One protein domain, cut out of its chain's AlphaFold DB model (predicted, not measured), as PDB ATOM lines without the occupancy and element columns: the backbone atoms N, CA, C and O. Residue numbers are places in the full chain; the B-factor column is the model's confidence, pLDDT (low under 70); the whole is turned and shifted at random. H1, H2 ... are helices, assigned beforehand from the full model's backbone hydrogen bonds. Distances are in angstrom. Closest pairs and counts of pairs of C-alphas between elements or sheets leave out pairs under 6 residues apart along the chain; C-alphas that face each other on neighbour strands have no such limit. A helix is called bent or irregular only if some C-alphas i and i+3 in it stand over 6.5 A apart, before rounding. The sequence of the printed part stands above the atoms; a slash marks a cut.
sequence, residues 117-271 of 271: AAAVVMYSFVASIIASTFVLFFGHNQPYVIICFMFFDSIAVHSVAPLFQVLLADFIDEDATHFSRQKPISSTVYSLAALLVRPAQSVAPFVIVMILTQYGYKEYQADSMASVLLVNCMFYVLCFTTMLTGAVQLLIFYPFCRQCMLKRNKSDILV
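What this domain is: This is residues 117 to 271 of the 271 residues of an uncharacterized protein of Gongylonema pulchrum (UniProt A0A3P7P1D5). See a long, open frame: H2 and the longest helix, H5, pack on H1, while H3 bows away between its ends, which meet H2 and H5. Residues 262 to 271 stick out. The 155 printed residues hold five named helices, all helix and loose: radius of gyration of the C-alphas 20.0 A, spans 65 by 34 by 20 A.

How they stand to each other: By hydrogen bonds each one helix, H5, residues 228 to 268, H2, 143 to 178, and H3, 186 to 214, are bent: C-alphas 252 and 255 are 7.1 A apart, 159 and 162 6.7 A, 202 and 205 6.5 A. Arm H5a, 228 to 252, touches H1, 117 to 138, closest at C-alphas Phe 125 and Gly 246, 5.1 A. H4, 217 to 223, is near H5a. In H3a, 186 to 202, 11 of 13 O i to N i+4 pairs are within hydrogen-bond range; elsewhere every pair is.

Where its parts are: Find C-alpha 117 at (38.691, -2.878, 21.001); H1 runs 31.3 A to C-alpha 138 at (16.677, -25.122, 22.532).

The domain as a whole: The printed part has no cut; 45 residues have pLDDT under 70.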
ATOM      1  N   ALA A 117      40.106  -3.268  20.927       64.06
ATOM      2  CA  ALA A 117      38.691  -2.878  21.001       64.06
ATOM      3  C   ALA A 117      37.853  -3.383  19.811       64.06
ATOM      4  O   ALA A 117      36.764  -3.918  20.002       64.06
ATOM      5  N   ALA A 118      38.399  -3.315  18.593       66.06
ATOM      6  CA  ALA A 118      37.732  -3.809  17.388       66.06
ATOM      7  C   ALA A 118      37.490  -5.334  17.397       66.06
ATOM      8  O   ALA A 118      36.495  -5.790  16.845       66.06
ATOM      9  N   ALA A 119      38.361  -6.137  18.023       70.44
ATOM     10  CA  ALA A 119      38.141  -7.585  18.136       70.44
ATOM     11  C   ALA A 119      37.052  -7.884  19.159       70.44
ATOM     12  O   ALA A 119      36.201  -8.729  18.911       70.44
ATOM     13  N   VAL A 120      37.070  -7.178  20.289       71.25
ATOM     14  CA  VAL A 120      36.087  -7.363  21.361       71.25
ATOM     15  C   VAL A 120      34.675  -7.087  20.849       71.25
ATOM     16  O   VAL A 120      33.802  -7.929  21.029       71.25
ATOM     17  N   VAL A 121      34.476  -5.984  20.118       72.94
ATOM     18  CA  VAL A 121      33.180  -5.656  19.496       72.94
ATOM     19  C   VAL A 121      32.716  -6.760  18.535       72.94
ATOM     20  O   VAL A 121      31.557  -7.167  18.569       72.94
ATOM     21  N   MET A 122      33.622  -7.306  17.721       77.06
ATOM     22  CA  MET A 122      33.289  -8.376  16.773       77.06
ATOM     23  C   MET A 122      32.935  -9.691  17.468       77.06
ATOM     24  O   MET A 122      31.967 -10.343  17.075       77.06
ATOM     25  N   TYR A 123      33.668 -10.068  18.519       78.31
ATOM     26  CA  TYR A 123      33.334 -11.246  19.319       78.31
ATOM     27  C   TYR A 123      31.971 -11.101  19.993       78.31
ATOM     28  O   TYR A 123      31.224 -12.076  20.020       78.31
ATOM     29  N   SER A 124      31.612  -9.906  20.470       76.75
ATOM     30  CA  SER A 124      30.286  -9.649  21.038       76.75
ATOM     31  C   SER A 124      29.168  -9.870  20.017       76.75
ATOM     32  O   SER A 124      28.210 -10.570  20.329       76.75
ATOM     33  N   PHE A 125      29.300  -9.372  18.781       81.75
ATOM     34  CA  PHE A 125      28.277  -9.589  17.746       81.75
ATOM     35  C   PHE A 125      28.148 -11.057  17.339       81.75
ATOM     36  O   PHE A 125      27.036 -11.575  17.220       81.75
ATOM     37  N   VAL A 126      29.275 -11.753  17.163       84.88
ATOM     38  CA  VAL A 126      29.273 -13.192  16.855       84.88
ATOM     39  C   VAL A 126      28.647 -13.986  18.003       84.88
ATOM     40  O   VAL A 126      27.814 -14.858  17.755       84.88
ATOM     41  N   ALA A 127      28.985 -13.658  19.251       81.12
ATOM     42  CA  ALA A 127      28.402 -14.290  20.428       81.12
ATOM     43  C   ALA A 127      26.884 -14.070  20.505       81.12
ATOM     44  O   ALA A 127      26.164 -15.031  20.767       81.12
ATOM     45  N   SER A 128      26.382 -12.868  20.202       82.38
ATOM     46  CA  SER A 128      24.939 -12.588  20.152       82.38
ATOM     47  C   SER A 128      24.214 -13.412  19.081       82.38
ATOM     48  O   SER A 128      23.147 -13.962  19.353       82.38
ATOM     49  N   ILE A 129      24.795 -13.568  17.882       87.25
ATOM     50  CA  ILE A 129      24.209 -14.400  16.812       87.25
ATOM     51  C   ILE A 129      24.167 -15.875  17.233       87.25
ATOM     52  O   ILE A 129      23.141 -16.538  17.060       87.25
ATOM     53  N   ILE A 130      25.259 -16.388  17.811       89.25
ATOM     54  CA  ILE A 130      25.336 -17.773  18.299       89.25
ATOM     55  C   ILE A 130      24.322 -17.997  19.424       89.25
ATOM     56  O   ILE A 130      23.584 -18.979  19.386       89.25
ATOM     57  N   ALA A 131      24.244 -17.082  20.394       82.50
ATOM     58  CA  ALA A 131      23.317 -17.170  21.516       82.50
ATOM     59  C   ALA A 131      21.855 -17.142  21.050       82.50
ATOM     60  O   ALA A 131      21.061 -17.977  21.479       82.50
ATOM     61  N   SER A 132      21.505 -16.246  20.123       87.12
ATOM     62  CA  SER A 132      20.150 -16.170  19.568       87.12
ATOM     63  C   SER A 132      19.781 -17.435  18.780       87.12
ATOM     64  O   SER A 132      18.699 -17.994  18.962       87.12
ATOM     65  N   THR A 133      20.718 -17.968  17.990       89.19
ATOM     66  CA  THR A 133      20.538 -19.239  17.268       89.19
ATOM     67  C   THR A 133      20.354 -20.409  18.237       89.19
ATOM     68  O   THR A 133      19.460 -21.233  18.057       89.19
ATOM     69  N   PHE A 134      21.156 -20.468  19.302       89.19
ATOM     70  CA  PHE A 134      21.044 -21.491  20.341       89.19
ATOM     71  C   PHE A 134      19.672 -21.457  21.024       89.19
ATOM     72  O   PHE A 134      19.027 -22.496  21.176       89.19
ATOM     73  N   VAL A 135      19.186 -20.266  21.376       86.81
ATOM     74  CA  VAL A 135      17.859 -20.097  21.983       86.81
ATOM     75  C   VAL A 135      16.753 -20.471  21.007       86.81
ATOM     76  O   VAL A 135      15.787 -21.089  21.434       86.81
ATOM     77  N   LEU A 136      16.902 -20.198  19.711       88.19
ATOM     78  CA  LEU A 136      15.917 -20.594  18.703       88.19
ATOM     79  C   LEU A 136      15.731 -22.123  18.643       88.19
ATOM     80  O   LEU A 136      14.598 -22.588  18.540       88.19
ATOM     81  N   PHE A 137      16.811 -22.904  18.768       87.56
ATOM     82  CA  PHE A 137      16.744 -24.373  18.746       87.56
ATOM     83  C   PHE A 137      16.338 -25.002  20.088       87.56
ATOM     84  O   PHE A 137      15.578 -25.968  20.097       87.56
ATOM     85  N   PHE A 138      16.835 -24.483  21.214       84.31
ATOM     86  CA  PHE A 138      16.677 -25.122  22.532       84.31
ATOM     87  C   PHE A 138      15.713 -24.395  23.484       84.31
ATOM     88  O   PHE A 138      15.277 -24.970  24.482       84.31
ATOM     89  N   GLY A 139      15.368 -23.139  23.204       79.38
ATOM     90  CA  GLY A 139      14.625 -22.263  24.112       79.38
ATOM     91  C   GLY A 139      13.110 -22.458  24.109       79.38
ATOM     92  O   GLY A 139      12.464 -22.067  25.077       79.38
ATOM     93  N   HIS A 140      12.540 -23.101  23.083       76.31
ATOM     94  CA  HIS A 140      11.083 -23.220  22.924       76.31
ATOM     95  C   HIS A 140      10.396 -23.929  24.109       76.31
ATOM     96  O   HIS A 140       9.292 -23.559  24.496       76.31
ATOM     97  N   ASN A 141      11.055 -24.917  24.727       75.31
ATOM     98  CA  ASN A 141      10.461 -25.718  25.805       75.31
ATOM     99  C   ASN A 141      10.926 -25.322  27.219       75.31
ATOM    100  O   ASN A 141      10.486 -25.943  28.184       75.31
ATOM    101  N   GLN A 142      11.826 -24.341  27.370       76.69
ATOM    102  CA  GLN A 142      12.457 -24.023  28.659       76.69
ATOM    103  C   GLN A 142      12.489 -22.505  28.924       76.69
ATOM    104  O   GLN A 142      13.415 -21.824  28.472       76.69
ATOM    105  N   PRO A 143      11.546 -21.947  29.710       74.75
ATOM    106  CA  PRO A 143      11.477 -20.503  29.960       74.75
ATOM    107  C   PRO A 143      12.720 -19.961  30.685       74.75
ATOM    108  O   PRO A 143      13.121 -18.824  30.453       74.75
ATOM    109  N   TYR A 144      13.391 -20.782  31.502       70.25
ATOM    110  CA  TYR A 144      14.641 -20.405  32.172       70.25
ATOM    111  C   TYR A 144      15.767 -20.062  31.185       70.25
ATOM    112  O   TYR A 144      16.535 -19.137  31.434       70.25
ATOM    113  N   VAL A 145      15.840 -20.754  30.043       73.31
ATOM    114  CA  VAL A 145      16.845 -20.484  29.001       73.31
ATOM    115  C   VAL A 145      16.598 -19.118  28.358       73.31
ATOM    116  O   VAL A 145      17.545 -18.367  28.136       73.31
ATOM    117  N   ILE A 146      15.328 -18.765  28.126       74.81
ATOM    118  CA  ILE A 146      14.929 -17.461  27.579       74.81
ATOM    119  C   ILE A 146      15.269 -16.338  28.569       74.81
ATOM    120  O   ILE A 146      15.844 -15.330  28.167       74.81
ATOM    121  N   ILE A 147      14.981 -16.521  29.863       71.88
ATOM    122  CA  ILE A 147      15.304 -15.526  30.902       71.88
ATOM    123  C   ILE A 147      16.819 -15.296  30.981       71.88
ATOM    124  O   ILE A 147      17.267 -14.148  30.966       71.88
ATOM    125  N   CYS A 148      17.618 -16.368  31.010       69.25
ATOM    126  CA  CYS A 148      19.078 -16.262  30.989       69.25
ATOM    127  C   CYS A 148      19.578 -15.546  29.728       69.25
ATOM    128  O   CYS A 148      20.448 -14.682  29.817       69.25
ATOM    129  N   PHE A 149      19.011 -15.860  28.563       77.25
ATOM    130  CA  PHE A 149      19.354 -15.182  27.316       77.25
ATOM    131  C   PHE A 149      19.066 -13.681  27.367       77.25
ATOM    132  O   PHE A 149      19.956 -12.893  27.069       77.25
ATOM    133  N   MET A 150      17.869 -13.275  27.803       69.06
ATOM    134  CA  MET A 150      17.506 -11.857  27.924       69.06
ATOM    135  C   MET A 150      18.438 -11.109  28.880       69.06
ATOM    136  O   MET A 150      18.786  -9.953  28.631       69.06
ATOM    137  N   PHE A 151      18.869 -11.769  29.956       69.88
ATOM    138  CA  PHE A 151      19.830 -11.215  30.903       69.88
ATOM    139  C   PHE A 151      21.206 -10.982  30.261       69.88
ATOM    140  O   PHE A 151      21.737  -9.872  30.331       69.88
ATOM    141  N   PHE A 152      21.763 -11.994  29.587       69.75
ATOM    142  CA  PHE A 152      23.056 -11.868  28.907       69.75
ATOM    143  C   PHE A 152      23.018 -10.888  27.729       69.75
ATOM    144  O   PHE A 152      23.973 -10.134  27.541       69.75
ATOM    145  N   ASP A 153      21.927 -10.864  26.964       70.56
ATOM    146  CA  ASP A 153      21.739  -9.942  25.840       70.56
ATOM    147  C   ASP A 153      21.673  -8.484  26.320       70.56
ATOM    148  O   ASP A 153      22.398  -7.630  25.809       70.56
ATOM    149  N   SER A 154      20.924  -8.216  27.396       66.19
ATOM    150  CA  SER A 154      20.883  -6.887  28.027       66.19
ATOM    151  C   SER A 154      22.283  -6.440  28.460       66.19
ATOM    152  O   SER A 154      22.720  -5.329  28.152       66.19
ATOM    153  N   ILE A 155      23.027  -7.335  29.114       68.31
ATOM    154  CA  ILE A 155      24.412  -7.106  29.537       68.31
ATOM    155  C   ILE A 155      25.325  -6.768  28.349       68.31
ATOM    156  O   ILE A 155      26.096  -5.804  28.399       68.31
ATOM    157  N   ALA A 156      25.238  -7.545  27.271       68.06
ATOM    158  CA  ALA A 156      26.057  -7.345  26.085       68.06
ATOM    159  C   ALA A 156      25.763  -5.989  25.425       68.06
ATOM    160  O   ALA A 156      26.696  -5.241  25.127       68.06
ATOM    161  N   VAL A 157      24.487  -5.626  25.263       69.06
ATOM    162  CA  VAL A 157      24.075  -4.355  24.647       69.06
ATOM    163  C   VAL A 157      24.576  -3.152  25.450       69.06
ATOM    164  O   VAL A 157      25.156  -2.226  24.872       69.06
ATOM    165  N   HIS A 158      24.415  -3.172  26.776       64.50
ATOM    166  CA  HIS A 158      24.871  -2.084  27.646       64.50
ATOM    167  C   HIS A 158      26.401  -1.944  27.674       64.50
ATOM    168  O   HIS A 158      26.915  -0.826  27.735       64.50
ATOM    169  N   SER A 159      27.133  -3.055  27.566       63.00
ATOM    170  CA  SER A 159      28.600  -3.073  27.505       63.00
ATOM    171  C   SER A 159      29.155  -2.583  26.158       63.00
ATOM    172  O   SER A 159      30.117  -1.811  26.111       63.00
ATOM    173  N   VAL A 160      28.536  -2.986  25.042       68.19
ATOM    174  CA  VAL A 160      29.023  -2.677  23.686       68.19
ATOM    175  C   VAL A 160      28.730  -1.231  23.280       68.19
ATOM    176  O   VAL A 160      29.530  -0.635  22.562       68.19
ATOM    177  N   ALA A 161      27.631  -0.632  23.747       66.38
ATOM    178  CA  ALA A 161      27.235   0.732  23.384       66.38
ATOM    179  C   ALA A 161      28.328   1.811  23.601       66.38
ATOM    180  O   ALA A 161      28.628   2.538  22.648       66.38
ATOM    181  N   PRO A 162      28.969   1.941  24.781       65.19
ATOM    182  CA  PRO A 162      30.055   2.908  24.966       65.19
ATOM    183  C   PRO A 162      31.300   2.549  24.142       65.19
ATOM    184  O   PRO A 162      31.953   3.436  23.593       65.19
ATOM    185  N   LEU A 163      31.607   1.256  23.993       66.56
ATOM    186  CA  LEU A 163      32.750   0.791  23.203       66.56
ATOM    187  C   LEU A 163      32.587   1.138  21.716       66.56
ATOM    188  O   LEU A 163      33.546   1.530  21.053       66.56
ATOM    189  N   PHE A 164      31.357   1.060  21.215       70.81
ATOM    190  CA  PHE A 164      30.991   1.458  19.863       70.81
ATOM    191  C   PHE A 164      31.193   2.956  19.621       70.81
ATOM    192  O   PHE A 164      31.702   3.342  18.573       70.81
ATOM    193  N   GLN A 165      30.833   3.806  20.587       72.88
ATOM    194  CA  GLN A 165      31.042   5.253  20.479       72.88
ATOM    195  C   GLN A 165      32.529   5.618  20.430       72.88
ATOM    196  O   GLN A 165      32.913   6.476  19.638       72.88
ATOM    197  N   VAL A 166      33.363   4.938  21.225       70.75
ATOM    198  CA  VAL A 166      34.827   5.103  21.182       70.75
ATOM    199  C   VAL A 166      35.381   4.653  19.828       70.75
ATOM    200  O   VAL A 166      36.093   5.413  19.179       70.75
ATOM    201  N   LEU A 167      34.988   3.467  19.352       70.44
ATOM    202  CA  LEU A 167      35.433   2.938  18.058       70.44
ATOM    203  C   LEU A 167      35.025   3.848  16.885       70.44
ATOM    204  O   LEU A 167      35.789   4.038  15.941       70.44
ATOM    205  N   LEU A 168      33.820   4.419  16.948       72.25
ATOM    206  CA  LEU A 168      33.325   5.364  15.953       72.25
ATOM    207  C   LEU A 168      34.109   6.683  15.979       72.25
ATOM    208  O   LEU A 168      34.368   7.249  14.919       72.25
ATOM    209  N   ALA A 169      34.502   7.170  17.158       72.31
ATOM    210  CA  ALA A 169      35.346   8.357  17.272       72.31
ATOM    211  C   ALA A 169      36.732   8.118  16.649       72.31
ATOM    212  O   ALA A 169      37.162   8.919  15.820       72.31
ATOM    213  N   ASP A 170      37.363   6.980  16.954       71.50
ATOM    214  CA  ASP A 170      38.656   6.596  16.369       71.50
ATOM    215  C   ASP A 170      38.582   6.494  14.838       71.50
ATOM    216  O   ASP A 170      39.493   6.934  14.135       71.50
ATOM    217  N   PHE A 171      37.481   5.951  14.304       70.75
ATOM    218  CA  PHE A 171      37.251   5.885  12.860       70.75
ATOM    219  C   PHE A 171      37.232   7.275  12.219       70.75
ATOM    220  O   PHE A 171      37.851   7.492  11.179       70.75
ATOM    221  N   ILE A 172      36.530   8.221  12.839       71.12
ATOM    222  CA  ILE A 172      36.397   9.573  12.295       71.12
ATOM    223  C   ILE A 172      37.729  10.327  12.375       71.12
ATOM    224  O   ILE A 172      38.050  11.094  11.465       71.12
ATOM    225  N   ASP A 173      38.520  10.088  13.419       72.12
ATOM    226  CA  ASP A 173      39.857  10.667  13.553       72.12
ATOM    227  C   ASP A 173      40.841  10.075  12.523       72.12
ATOM    228  O   ASP A 173      41.622  10.809  11.902       72.12
ATOM    229  N   GLU A 174      40.782   8.765  12.262       66.75
ATOM    230  CA  GLU A 174      41.611   8.132  11.229       66.75
ATOM    231  C   GLU A 174      41.207   8.581   9.810       66.75
ATOM    232  O   GLU A 174      42.077   8.854   8.980       66.75
ATOM    233  N   ASP A 175      39.914   8.773   9.540       69.06
ATOM    234  CA  ASP A 175      39.426   9.365   8.285       69.06
ATOM    235  C   ASP A 175      39.896  10.824   8.118       69.06
ATOM    236  O   ASP A 175      40.409  11.216   7.064       69.06
ATOM    237  N   ALA A 176      39.813  11.630   9.182       66.56
ATOM    238  CA  ALA A 176      40.250  13.025   9.160       66.56
ATOM    239  C   ALA A 176      41.753  13.166   8.861       66.56
ATOM    240  O   ALA A 176      42.148  14.053   8.093       66.56
ATOM    241  N   THR A 177      42.578  12.283   9.434       67.44
ATOM    242  CA  THR A 177      44.029  12.248   9.186       67.44
ATOM    243  C   THR A 177      44.363  11.727   7.789       67.44
ATOM    244  O   THR A 177      45.213  12.318   7.120       67.44
ATOM    245  N   HIS A 178      43.666  10.696   7.301       68.12
ATOM    246  CA  HIS A 178      43.889  10.149   5.959       68.12
ATOM    247  C   HIS A 178      43.558  11.161   4.849       68.12
ATOM    248  O   HIS A 178      44.288  11.257   3.864       68.12
ATOM    249  N   PHE A 179      42.512  11.975   5.032       69.31
ATOM    250  CA  PHE A 179      42.088  12.996   4.064       69.31
ATOM    251  C   PHE A 179      42.582  14.423   4.369       69.31
ATOM    252  O   PHE A 179      42.162  15.363   3.691       69.31
ATOM    253  N   SER A 180      43.459  14.613   5.366       60.59
ATOM    254  CA  SER A 180      44.038  15.920   5.744       60.59
ATOM    255  C   SER A 180      43.003  17.052   5.908       60.59
ATOM    256  O   SER A 180      43.222  18.192   5.485       60.59
ATOM    257  N   ARG A 181      41.835  16.763   6.502       57.00
ATOM    258  CA  ARG A 181      40.779  17.773   6.703       57.00
ATOM    259  C   ARG A 181      41.068  18.631   7.937       57.00
ATOM    260  O   ARG A 181      41.340  18.116   9.010       57.00
ATOM    261  N   GLN A 182      40.921  19.953   7.807       51.25
ATOM    262  CA  GLN A 182      41.204  20.918   8.885       51.25
ATOM    263  C   GLN A 182      40.184  20.937  10.041       51.25
ATOM    264  O   GLN A 182      40.409  21.639  11.022       51.25
ATOM    265  N   LYS A 183      39.045  20.233   9.944       57.47
ATOM    266  CA  LYS A 183      38.024  20.206  11.007       57.47
ATOM    267  C   LYS A 183      37.542  18.777  11.277       57.47
ATOM    268  O   LYS A 183      37.174  18.100  10.312       57.47
ATOM    269  N   PRO A 184      37.487  18.338  12.548       54.94
ATOM    270  CA  PRO A 184      36.956  17.030  12.909       54.94
ATOM    271  C   PRO A 184      35.438  16.988  12.668       54.94
ATOM    272  O   PRO A 184      34.700  17.861  13.121       54.94
ATOM    273  N   ILE A 185      34.966  15.974  11.938       65.69
ATOM    274  CA  ILE A 185      33.535  15.757  11.614       65.69
ATOM    275  C   ILE A 185      32.841  14.953  12.739       65.69
ATOM    276  O   ILE A 185      31.627  14.737  12.720       65.69
ATOM    277  N   SER A 186      33.598  14.543  13.763       64.94
ATOM    278  CA  SER A 186      33.161  13.653  14.843       64.94
ATOM    279  C   SER A 186      31.994  14.203  15.653       64.94
ATOM    280  O   SER A 186      31.056  13.462  15.939       64.94
ATOM    281  N   SER A 187      31.969  15.509  15.926       67.69
ATOM    282  CA  SER A 187      30.861  16.151  16.645       67.69
ATOM    283  C   SER A 187      29.542  16.097  15.866       67.69
ATOM    284  O   SER A 187      28.488  15.835  16.446       67.69
ATOM    285  N   THR A 188      29.586  16.278  14.544       70.56
ATOM    286  CA  THR A 188      28.413  16.169  13.664       70.56
ATOM    287  C   THR A 188      27.901  14.738  13.546       70.56
ATOM    288  O   THR A 188      26.691  14.532  13.619       70.56
ATOM    289  N   VAL A 189      28.787  13.745  13.412       71.69
ATOM    290  CA  VAL A 189      28.383  12.328  13.338       71.69
ATOM    291  C   VAL A 189      27.807  11.862  14.671       71.69
ATOM    292  O   VAL A 189      26.758  11.222  14.691       71.69
ATOM    293  N   TYR A 190      28.441  12.230  15.786       69.81
ATOM    294  CA  TYR A 190      27.951  11.901  17.120       69.81
ATOM    295  C   TYR A 190      26.590  12.551  17.403       69.81
ATOM    296  O   TYR A 190      25.676  11.889  17.892       69.81
ATOM    297  N   SER A 191      26.420  13.824  17.029       73.62
ATOM    298  CA  SER A 191      25.137  14.525  17.138       73.62
ATOM    299  C   SER A 191      24.050  13.862  16.285       73.62
ATOM    300  O   SER A 191      22.950  13.616  16.776       73.62
ATOM    301  N   LEU A 192      24.357  13.479  15.039       72.19
ATOM    302  CA  LEU A 192      23.409  12.788  14.163       72.19
ATOM    303  C   LEU A 192      23.021  11.405  14.709       72.19
ATOM    304  O   LEU A 192      21.843  11.053  14.713       72.19
ATOM    305  N   ALA A 193      23.989  10.640  15.219       71.31
ATOM    306  CA  ALA A 193      23.728   9.358  15.862       71.31
ATOM    307  C   ALA A 193      22.831   9.530  17.100       71.31
ATOM    308  O   ALA A 193      21.830   8.831  17.236       71.31
ATOM    309  N   ALA A 194      23.124  10.505  17.965       72.06
ATOM    310  CA  ALA A 194      22.304  10.802  19.138       72.06
ATOM    311  C   ALA A 194      20.880  11.256  18.765       72.06
ATOM    312  O   ALA A 194      19.917  10.879  19.441       72.06
ATOM    313  N   LEU A 195      20.740  12.023  17.678       75.44
ATOM    314  CA  LEU A 195      19.452  12.464  17.144       75.44
ATOM    315  C   LEU A 195      18.612  11.314  16.581       75.44
ATOM    316  O   LEU A 195      17.394  11.373  16.692       75.44
ATOM    317  N   LEU A 196      19.229  10.282  15.999       76.00
ATOM    318  CA  LEU A 196      18.509   9.143  15.416       76.00
ATOM    319  C   LEU A 196      18.211   8.034  16.431       76.00
ATOM    320  O   LEU A 196      17.142   7.423  16.380       76.00
ATOM    321  N   VAL A 197      19.119   7.787  17.379       74.69
ATOM    322  CA  VAL A 197      18.980   6.696  18.356       74.69
ATOM    323  C   VAL A 197      17.786   6.918  19.282       74.69
ATOM    324  O   VAL A 197      17.036   5.978  19.529       74.69
ATOM    325  N   ARG A 198      17.554   8.145  19.768       73.38
ATOM    326  CA  ARG A 198      16.464   8.415  20.725       73.38
ATOM    327  C   ARG A 198      15.063   8.208  20.126       73.38
ATOM    328  O   ARG A 198      14.263   7.512  20.750       73.38
ATOM    329  N   PRO A 199      14.748   8.725  18.922       74.50
ATOM    330  CA  PRO A 199      13.506   8.381  18.240       74.50
ATOM    331  C   PRO A 199      13.396   6.884  17.952       74.50
ATOM    332  O   PRO A 199      12.347   6.299  18.209       74.50
ATOM    333  N   ALA A 200      14.471   6.240  17.481       74.56
ATOM    334  CA  ALA A 200      14.458   4.807  17.188       74.56
ATOM    335  C   ALA A 200      14.141   3.961  18.434       74.56
ATOM    336  O   ALA A 200      13.328   3.042  18.360       74.56
ATOM    337  N   GLN A 201      14.710   4.316  19.591       74.06
ATOM    338  CA  GLN A 201      14.435   3.659  20.872       74.06
ATOM    339  C   GLN A 201      12.972   3.795  21.308       74.06
ATOM    340  O   GLN A 201      12.430   2.858  21.886       74.06
ATOM    341  N   SER A 202      12.315   4.920  21.011       73.75
ATOM    342  CA  SER A 202      10.889   5.099  21.314       73.75
ATOM    343  C   SER A 202       9.974   4.384  20.314       73.75
ATOM    344  O   SER A 202       8.902   3.919  20.700       73.75
ATOM    345  N   VAL A 203      10.369   4.295  19.041       74.19
ATOM    346  CA  VAL A 203       9.572   3.667  17.972       74.19
ATOM    347  C   VAL A 203       9.655   2.136  18.021       74.19
ATOM    348  O   VAL A 203       8.665   1.461  17.743       74.19
ATOM    349  N   ALA A 204      10.798   1.569  18.410       75.06
ATOM    350  CA  ALA A 204      11.009   0.121  18.470       75.06
ATOM    351  C   ALA A 204       9.952  -0.654  19.297       75.06
ATOM    352  O   ALA A 204       9.335  -1.567  18.738       75.06
ATOM    353  N   PRO A 205       9.667  -0.314  20.575       78.56
ATOM    354  CA  PRO A 205       8.658  -1.031  21.358       78.56
ATOM    355  C   PRO A 205       7.251  -0.871  20.771       78.56
ATOM    356  O   PRO A 205       6.460  -1.808  20.819       78.56
ATOM    357  N   PHE A 206       6.950   0.277  20.158       76.06
ATOM    358  CA  PHE A 206       5.671   0.504  19.490       76.06
ATOM    359  C   PHE A 206       5.471  -0.447  18.301       76.06
ATOM    360  O   PHE A 206       4.422  -1.081  18.192       76.06
ATOM    361  N   VAL A 207       6.487  -0.606  17.446       76.31
ATOM    362  CA  VAL A 207       6.438  -1.543  16.309       76.31
ATOM    363  C   VAL A 207       6.247  -2.982  16.792       76.31
ATOM    364  O   VAL A 207       5.406  -3.700  16.253       76.31
ATOM    365  N   ILE A 208       6.965  -3.388  17.842       80.00
ATOM    366  CA  ILE A 208       6.831  -4.726  18.436       80.00
ATOM    367  C   ILE A 208       5.402  -4.953  18.950       80.00
ATOM    368  O   ILE A 208       4.791  -5.970  18.630       80.00
ATOM    369  N   VAL A 209       4.833  -3.998  19.690       80.44
ATOM    370  CA  VAL A 209       3.461  -4.108  20.217       80.44
ATOM    371  C   VAL A 209       2.420  -4.126  19.095       80.44
ATOM    372  O   VAL A 209       1.439  -4.865  19.194       80.44
ATOM    373  N   MET A 210       2.619  -3.371  18.009       81.19
ATOM    374  CA  MET A 210       1.733  -3.445  16.840       81.19
ATOM    375  C   MET A 210       1.734  -4.838  16.207       81.19
ATOM    376  O   MET A 210       0.664  -5.343  15.873       81.19
ATOM    377  N   ILE A 211       2.906  -5.470  16.081       81.69
ATOM    378  CA  ILE A 211       3.019  -6.846  15.579       81.69
ATOM    379  C   ILE A 211       2.282  -7.792  16.528       81.69
ATOM    380  O   ILE A 211       1.387  -8.506  16.092       81.69
ATOM    381  N   LEU A 212       2.566  -7.737  17.833       81.44
ATOM    382  CA  LEU A 212       1.918  -8.595  18.836       81.44
ATOM    383  C   LEU A 212       0.391  -8.424  18.865       81.44
ATOM    384  O   LEU A 212      -0.342  -9.394  19.050       81.44
ATOM    385  N   THR A 213      -0.104  -7.210  18.624       84.81
ATOM    386  CA  THR A 213      -1.542  -6.919  18.532       84.81
ATOM    387  C   THR A 213      -2.228  -7.721  17.427       84.81
ATOM    388  O   THR A 213      -3.363  -8.143  17.621       84.81
ATOM    389  N   GLN A 214      -1.554  -7.995  16.304       85.81
ATOM    390  CA  GLN A 214      -2.114  -8.833  15.233       85.81
ATOM    391  C   GLN A 214      -2.267 -10.307  15.644       85.81
ATOM    392  O   GLN A 214      -3.069 -11.023  15.051       85.81
ATOM    393  N   TYR A 215      -1.537 -10.749  16.671       82.62
ATOM    394  CA  TYR A 215      -1.534 -12.127  17.174       82.62
ATOM    395  C   TYR A 215      -2.357 -12.315  18.458       82.62
ATOM    396  O   TYR A 215      -2.235 -13.348  19.117       82.62
ATOM    397  N   GLY A 216      -3.200 -11.344  18.818       81.06
ATOM    398  CA  GLY A 216      -4.121 -11.466  19.953       81.06
ATOM    399  C   GLY A 216      -3.629 -10.842  21.267       81.06
ATOM    400  O   GLY A 216      -4.077 -11.226  22.347       81.06
ATOM    401  N   TYR A 217      -2.663  -9.914  21.218       80.38
ATOM    402  CA  TYR A 217      -2.128  -9.270  22.428       80.38
ATOM    403  C   TYR A 217      -3.165  -8.416  23.183       80.38
ATOM    404  O   TYR A 217      -3.079  -8.290  24.404       80.38
ATOM    405  N   LYS A 218      -4.160  -7.843  22.490       79.75
ATOM    406  CA  LYS A 218      -5.221  -7.037  23.129       79.75
ATOM    407  C   LYS A 218      -6.174  -7.903  23.949       79.75
ATOM    408  O   LYS A 218      -6.595  -7.511  25.030       79.75
ATOM    409  N   GLU A 219      -6.467  -9.086  23.440       82.44
ATOM    410  CA  GLU A 219      -7.313 -10.103  24.048       82.44
ATOM    411  C   GLU A 219      -6.613 -10.707  25.270       82.44
ATOM    412  O   GLU A 219      -7.220 -10.841  26.331       82.44
ATOM    413  N   TYR A 220      -5.300 -10.947  25.174       78.56
ATOM    414  CA  TYR A 220      -4.477 -11.322  26.326       78.56
ATOM    415  C   TYR A 220      -4.516 -10.270  27.446       78.56
ATOM    416  O   TYR A 220      -4.598 -10.626  28.620       78.56
ATOM    417  N   GLN A 221      -4.495  -8.977  27.102       79.06
ATOM    418  CA  GLN A 221      -4.563  -7.898  28.093       79.06
ATOM    419  C   GLN A 221      -5.919  -7.840  28.820       79.06
ATOM    420  O   GLN A 221      -5.966  -7.394  29.965       79.06
ATOM    421  N   ALA A 222      -7.002  -8.279  28.172       81.75
ATOM    422  CA  ALA A 222      -8.349  -8.269  28.738       81.75
ATOM    423  C   ALA A 222      -8.646  -9.518  29.588       81.75
ATOM    424  O   ALA A 222      -9.102  -9.383  30.721       81.75
ATOM    425  N   ASP A 223      -8.332 -10.712  29.077       78.00
ATOM    426  CA  ASP A 223      -8.773 -11.983  29.673       78.00
ATOM    427  C   ASP A 223      -7.638 -12.784  30.341       78.00
ATOM    428  O   ASP A 223      -7.871 -13.866  30.877       78.00
ATOM    429  N   SER A 224      -6.391 -12.286  30.322       74.38
ATOM    430  CA  SER A 224      -5.179 -12.950  30.863       74.38
ATOM    431  C   SER A 224      -4.900 -14.365  30.321       74.38
ATOM    432  O   SER A 224      -4.015 -15.064  30.817       74.38
ATOM    433  N   MET A 225      -5.620 -14.798  29.285       68.31
ATOM    434  CA  MET A 225      -5.435 -16.087  28.622       68.31
ATOM    435  C   MET A 225      -4.474 -15.922  27.444       68.31
ATOM    436  O   MET A 225      -4.811 -15.332  26.418       68.31
ATOM    437  N   ALA A 226      -3.248 -16.425  27.591       69.00
ATOM    438  CA  ALA A 226      -2.248 -16.364  26.531       69.00
ATOM    439  C   ALA A 226      -2.540 -17.416  25.453       69.00
ATOM    440  O   ALA A 226      -2.476 -18.619  25.705       69.00
ATOM    441  N   SER A 227      -2.826 -16.964  24.230       81.19
ATOM    442  CA  SER A 227      -2.899 -17.855  23.070       81.19
ATOM    443  C   SER A 227      -1.521 -18.446  22.762       81.19
ATOM    444  O   SER A 227      -0.511 -17.740  22.799       81.19
ATOM    445  N   VAL A 228      -1.471 -19.727  22.384       82.31
ATOM    446  CA  VAL A 228      -0.234 -20.408  21.948       82.31
ATOM    447  C   VAL A 228       0.438 -19.648  20.795       82.31
ATOM    448  O   VAL A 228       1.660 -19.539  20.741       82.31
ATOM    449  N   LEU A 229      -0.363 -19.048  19.908       84.12
ATOM    450  CA  LEU A 229       0.132 -18.240  18.795       84.12
ATOM    451  C   LEU A 229       0.847 -16.964  19.273       84.12
ATOM    452  O   LEU A 229       1.874 -16.590  18.709       84.12
ATOM    453  N   LEU A 230       0.336 -16.323  20.331       82.69
ATOM    454  CA  LEU A 230       0.917 -15.110  20.908       82.69
ATOM    455  C   LEU A 230       2.264 -15.411  21.575       82.69
ATOM    456  O   LEU A 230       3.234 -14.694  21.335       82.69
ATOM    457  N   VAL A 231       2.343 -16.497  22.351       82.19
ATOM    458  CA  VAL A 231       3.586 -16.929  23.017       82.19
ATOM    459  C   VAL A 231       4.668 -17.262  21.988       82.19
ATOM    460  O   VAL A 231       5.795 -16.773  22.096       82.19
ATOM    461  N   ASN A 232       4.313 -18.007  20.935       84.56
ATOM    462  CA  ASN A 232       5.236 -18.316  19.844       84.56
ATOM    463  C   ASN A 232       5.689 -17.042  19.117       84.56
ATOM    464  O   ASN A 232       6.875 -16.881  18.836       84.56
ATOM    465  N   CYS A 233       4.774 -16.102  18.860       84.50
ATOM    466  CA  CYS A 233       5.122 -14.821  18.250       84.50
ATOM    467  C   CYS A 233       6.112 -14.022  19.113       84.50
ATOM    468  O   CYS A 233       7.087 -13.495  18.580       84.50
ATOM    469  N   MET A 234       5.902 -13.939  20.431       84.00
ATOM    470  CA  MET A 234       6.818 -13.236  21.341       84.00
ATOM    471  C   MET A 234       8.225 -13.844  21.309       84.00
ATOM    472  O   MET A 234       9.209 -13.107  21.228       84.00
ATOM    473  N   PHE A 235       8.316 -15.176  21.308       85.69
ATOM    474  CA  PHE A 235       9.581 -15.902  21.206       85.69
ATOM    475  C   PHE A 235      10.306 -15.622  19.883       85.69
ATOM    476  O   PHE A 235      11.474 -15.228  19.885       85.69
ATOM    477  N   TYR A 236       9.611 -15.751  18.748       86.06
ATOM    478  CA  TYR A 236      10.217 -15.499  17.439       86.06
ATOM    479  C   TYR A 236      10.636 -14.044  17.260       86.06
ATOM    480  O   TYR A 236      11.718 -13.798  16.736       86.06
ATOM    481  N   VAL A 237       9.833 -13.078  17.713       83.31
ATOM    482  CA  VAL A 237      10.195 -11.654  17.644       83.31
ATOM    483  C   VAL A 237      11.481 -11.394  18.427       83.31
ATOM    484  O   VAL A 237      12.380 -10.731  17.916       83.31
ATOM    485  N   LEU A 238      11.618 -11.955  19.627       84.38
ATOM    486  CA  LEU A 238      12.804 -11.801  20.466       84.38
ATOM    487  C   LEU A 238      14.068 -12.413  19.836       84.38
ATOM    488  O   LEU A 238      15.102 -11.745  19.742       84.38
ATOM    489  N   CYS A 239      13.999 -13.651  19.342       86.44
ATOM    490  CA  CYS A 239      15.147 -14.288  18.686       86.44
ATOM    491  C   CYS A 239      15.484 -13.606  17.352       86.44
ATOM    492  O   CYS A 239      16.642 -13.307  17.064       86.44
ATOM    493  N   PHE A 240      14.478 -13.301  16.538       85.19
ATOM    494  CA  PHE A 240      14.704 -12.730  15.216       85.19
ATOM    495  C   PHE A 240      15.271 -11.309  15.290       85.19
ATOM    496  O   PHE A 240      16.191 -10.982  14.543       85.19
ATOM    497  N   THR A 241      14.782 -10.470  16.208       82.81
ATOM    498  CA  THR A 241      15.293  -9.098  16.377       82.81
ATOM    499  C   THR A 241      16.751  -9.074  16.826       82.81
ATOM    500  O   THR A 241      17.547  -8.326  16.256       82.81
ATOM    501  N   THR A 242      17.129  -9.915  17.791       84.06
ATOM    502  CA  THR A 242      18.515 -10.020  18.281       84.06
ATOM    503  C   THR A 242      19.455 -10.584  17.213       84.06
ATOM    504  O   THR A 242      20.527 -10.026  16.976       84.06
ATOM    505  N   MET A 243      19.025 -11.617  16.482       84.62
ATOM    506  CA  MET A 243      19.793 -12.194  15.376       84.62
ATOM    507  C   MET A 243      19.990 -11.194  14.230       84.62
ATOM    508  O   MET A 243      21.111 -11.027  13.747       84.62
ATOM    509  N   LEU A 244      18.924 -10.504  13.811       86.44
ATOM    510  CA  LEU A 244      18.982  -9.516  12.735       86.44
ATOM    511  C   LEU A 244      19.871  -8.332  13.122       86.44
ATOM    512  O   LEU A 244      20.695  -7.898  12.320       86.44
ATOM    513  N   THR A 245      19.744  -7.844  14.358       84.06
ATOM    514  CA  THR A 245      20.573  -6.746  14.871       84.06
ATOM    515  C   THR A 245      22.047  -7.140  14.878       84.06
ATOM    516  O   THR A 245      22.864  -6.420  14.305       84.06
ATOM    517  N   GLY A 246      22.383  -8.316  15.419       82.56
ATOM    518  CA  GLY A 246      23.755  -8.826  15.425       82.56
ATOM    519  C   GLY A 246      24.318  -9.043  14.018       82.56
ATOM    520  O   GLY A 246      25.458  -8.670  13.751       82.56
ATOM    521  N   ALA A 247      23.522  -9.580  13.087       84.81
ATOM    522  CA  ALA A 247      23.946  -9.814  11.707       84.81
ATOM    523  C   ALA A 247      24.195  -8.508  10.937       84.81
ATOM    524  O   ALA A 247      25.216  -8.380  10.264       84.81
ATOM    525  N   VAL A 248      23.300  -7.523  11.057       83.69
ATOM    526  CA  VAL A 248      23.469  -6.202  10.429       83.69
ATOM    527  C   VAL A 248      24.690  -5.488  11.009       83.69
ATOM    528  O   VAL A 248      25.506  -4.959  10.253       83.69
ATOM    529  N   GLN A 249      24.860  -5.518  12.333       83.81
ATOM    530  CA  GLN A 249      26.035  -4.954  13.002       83.81
ATOM    531  C   GLN A 249      27.324  -5.636  12.537       83.81
ATOM    532  O   GLN A 249      28.275  -4.949  12.166       83.81
ATOM    533  N   LEU A 250      27.341  -6.969  12.468       83.38
ATOM    534  CA  LEU A 250      28.478  -7.727  11.960       83.38
ATOM    535  C   LEU A 250      28.786  -7.350  10.508       83.38
ATOM    536  O   LEU A 250      29.930  -7.048  10.207       83.38
ATOM    537  N   LEU A 251      27.793  -7.323   9.613       82.69
ATOM    538  CA  LEU A 251      27.997  -7.019   8.191       82.69
ATOM    539  C   LEU A 251      28.577  -5.620   7.965       82.69
ATOM    540  O   LEU A 251      29.490  -5.462   7.154       82.69
ATOM    541  N   ILE A 252      28.082  -4.620   8.697       81.06
ATOM    542  CA  ILE A 252      28.564  -3.238   8.594       81.06
ATOM    543  C   ILE A 252      29.992  -3.118   9.150       81.06
ATOM    544  O   ILE A 252      30.840  -2.468   8.534       81.06
ATOM    545  N   PHE A 253      30.288  -3.764  10.283       77.06
ATOM    546  CA  PHE A 253      31.585  -3.638  10.963       77.06
ATOM    547  C   PHE A 253      32.656  -4.611  10.461       77.06
ATOM    548  O   PHE A 253      33.847  -4.359  10.648       77.06
ATOM    549  N   TYR A 254      32.271  -5.681   9.768       79.31
ATOM    550  CA  TYR A 254      33.178  -6.684   9.218       79.31
ATOM    551  C   TYR A 254      34.320  -6.122   8.370       79.31
ATOM    552  O   TYR A 254      35.483  -6.403   8.696       79.31
ATOM    553  N   PRO A 255      34.064  -5.320   7.317       73.38
ATOM    554  CA  PRO A 255      35.144  -4.776   6.498       73.38
ATOM    555  C   PRO A 255      36.075  -3.874   7.315       73.38
ATOM    556  O   PRO A 255      37.290  -3.912   7.121       73.38
ATOM    557  N   PHE A 256      35.520  -3.117   8.260       70.00
ATOM    558  CA  PHE A 256      36.262  -2.167   9.079       70.00
ATOM    559  C   PHE A 256      37.181  -2.865  10.087       70.00
ATOM    560  O   PHE A 256      38.401  -2.683  10.056       70.00
ATOM    561  N   CYS A 257      36.636  -3.739  10.936       70.12
ATOM    562  CA  CYS A 257      37.438  -4.431  11.942       70.12
ATOM    563  C   CYS A 257      38.516  -5.306  11.293       70.12
ATOM    564  O   CYS A 257      39.630  -5.389  11.814       70.12
ATOM    565  N   ARG A 258      38.242  -5.899  10.123       71.12
ATOM    566  CA  ARG A 258      39.244  -6.652   9.357       71.12
ATOM    567  C   ARG A 258      40.432  -5.776   8.947       71.12
ATOM    568  O   ARG A 258      41.573  -6.225   9.056       71.12
ATOM    569  N   GLN A 259      40.196  -4.536   8.521       70.44
ATOM    570  CA  GLN A 259      41.272  -3.597   8.181       70.44
ATOM    571  C   GLN A 259      42.097  -3.193   9.413       70.44
ATOM    572  O   GLN A 259      43.329  -3.196   9.343       70.44
ATOM    573  N   CYS A 260      41.454  -2.925  10.555       65.75
ATOM    574  CA  CYS A 260      42.154  -2.620  11.809       65.75
ATOM    575  C   CYS A 260      43.041  -3.786  12.277       65.75
ATOM    576  O   CYS A 260      44.194  -3.578  12.661       65.75
ATOM    577  N   MET A 261      42.540  -5.025  12.192       65.88
ATOM    578  CA  MET A 261      43.305  -6.227  12.552       65.88
ATOM    579  C   MET A 261      44.529  -6.428  11.654       65.88
ATOM    580  O   MET A 261      45.605  -6.771  12.146       65.88
ATOM    581  N   LEU A 262      44.392  -6.176  10.349       68.56
ATOM    582  CA  LEU A 262      45.500  -6.279   9.397       68.56
ATOM    583  C   LEU A 262      46.581  -5.217   9.639       68.56
ATOM    584  O   LEU A 262      47.769  -5.540   9.582       68.56
ATOM    585  N   LYS A 263      46.193  -3.968   9.942       65.56
ATOM    586  CA  LYS A 263      47.148  -2.915  10.328       65.56
ATOM    587  C   LYS A 263      47.916  -3.301  11.593       65.56
ATOM    588  O   LYS A 263      49.133  -3.124  11.626       65.56
ATOM    589  N   ARG A 264      47.242  -3.867  12.603       62.94
ATOM    590  CA  ARG A 264      47.901  -4.351  13.826       62.94
ATOM    591  C   ARG A 264      48.918  -5.451  13.524       62.94
ATOM    592  O   ARG A 264      50.073  -5.287  13.884       62.94
ATOM    593  N   ASN A 265      48.528  -6.484  12.776       60.56
ATOM    594  CA  ASN A 265      49.428  -7.598  12.457       60.56
ATOM    595  C   ASN A 265      50.692  -7.131  11.706       60.56
ATOM    596  O   ASN A 265      51.794  -7.568  12.003       60.56
ATOM    597  N   LYS A 266      50.564  -6.161  10.788       60.38
ATOM    598  CA  LYS A 266      51.732  -5.539  10.136       60.38
ATOM    599  C   LYS A 266      52.639  -4.768  11.097       60.38
ATOM    600  O   LYS A 266      53.820  -4.642  10.820       60.38
ATOM    601  N   SER A 267      52.088  -4.223  12.178       58.03
ATOM    602  CA  SER A 267      52.846  -3.461  13.178       58.03
ATOM    603  C   SER A 267      53.648  -4.380  14.086       58.03
ATOM    604  O   SER A 267      54.785  -4.064  14.395       58.03
ATOM    605  N   ASP A 268      53.061  -5.517  14.463       56.50
ATOM    606  CA  ASP A 268      53.697  -6.515  15.328       56.50
ATOM    607  C   ASP A 268      54.795  -7.311  14.593       56.50
ATOM    608  O   ASP A 268      55.677  -7.860  15.233       56.50
ATOM    609  N   ILE A 269      54.768  -7.356  13.253       54.81
ATOM    610  CA  ILE A 269      55.824  -7.959  12.408       54.81
ATOM    611  C   ILE A 269      57.011  -6.993  12.183       54.81
ATOM    612  O   ILE A 269      58.084  -7.411  11.759       54.81
ATOM    613  N   LEU A 270      56.816  -5.693  12.425       47.31
ATOM    614  CA  LEU A 270      57.813  -4.630  12.221       47.31
ATOM    615  C   LEU A 270      58.536  -4.214  13.519       47.31
ATOM    616  O   LEU A 270      59.299  -3.248  13.495       47.31
ATOM    617  N   VAL A 271      58.284  -4.929  14.620       41.50
ATOM    618  CA  VAL A 271      58.954  -4.820  15.927       41.50
ATOM    619  C   VAL A 271      59.737  -6.103  16.171       41.50
ATOM    620  O   VAL A 271      60.878  -5.990  16.665       41.50
TER     621      VAL A 271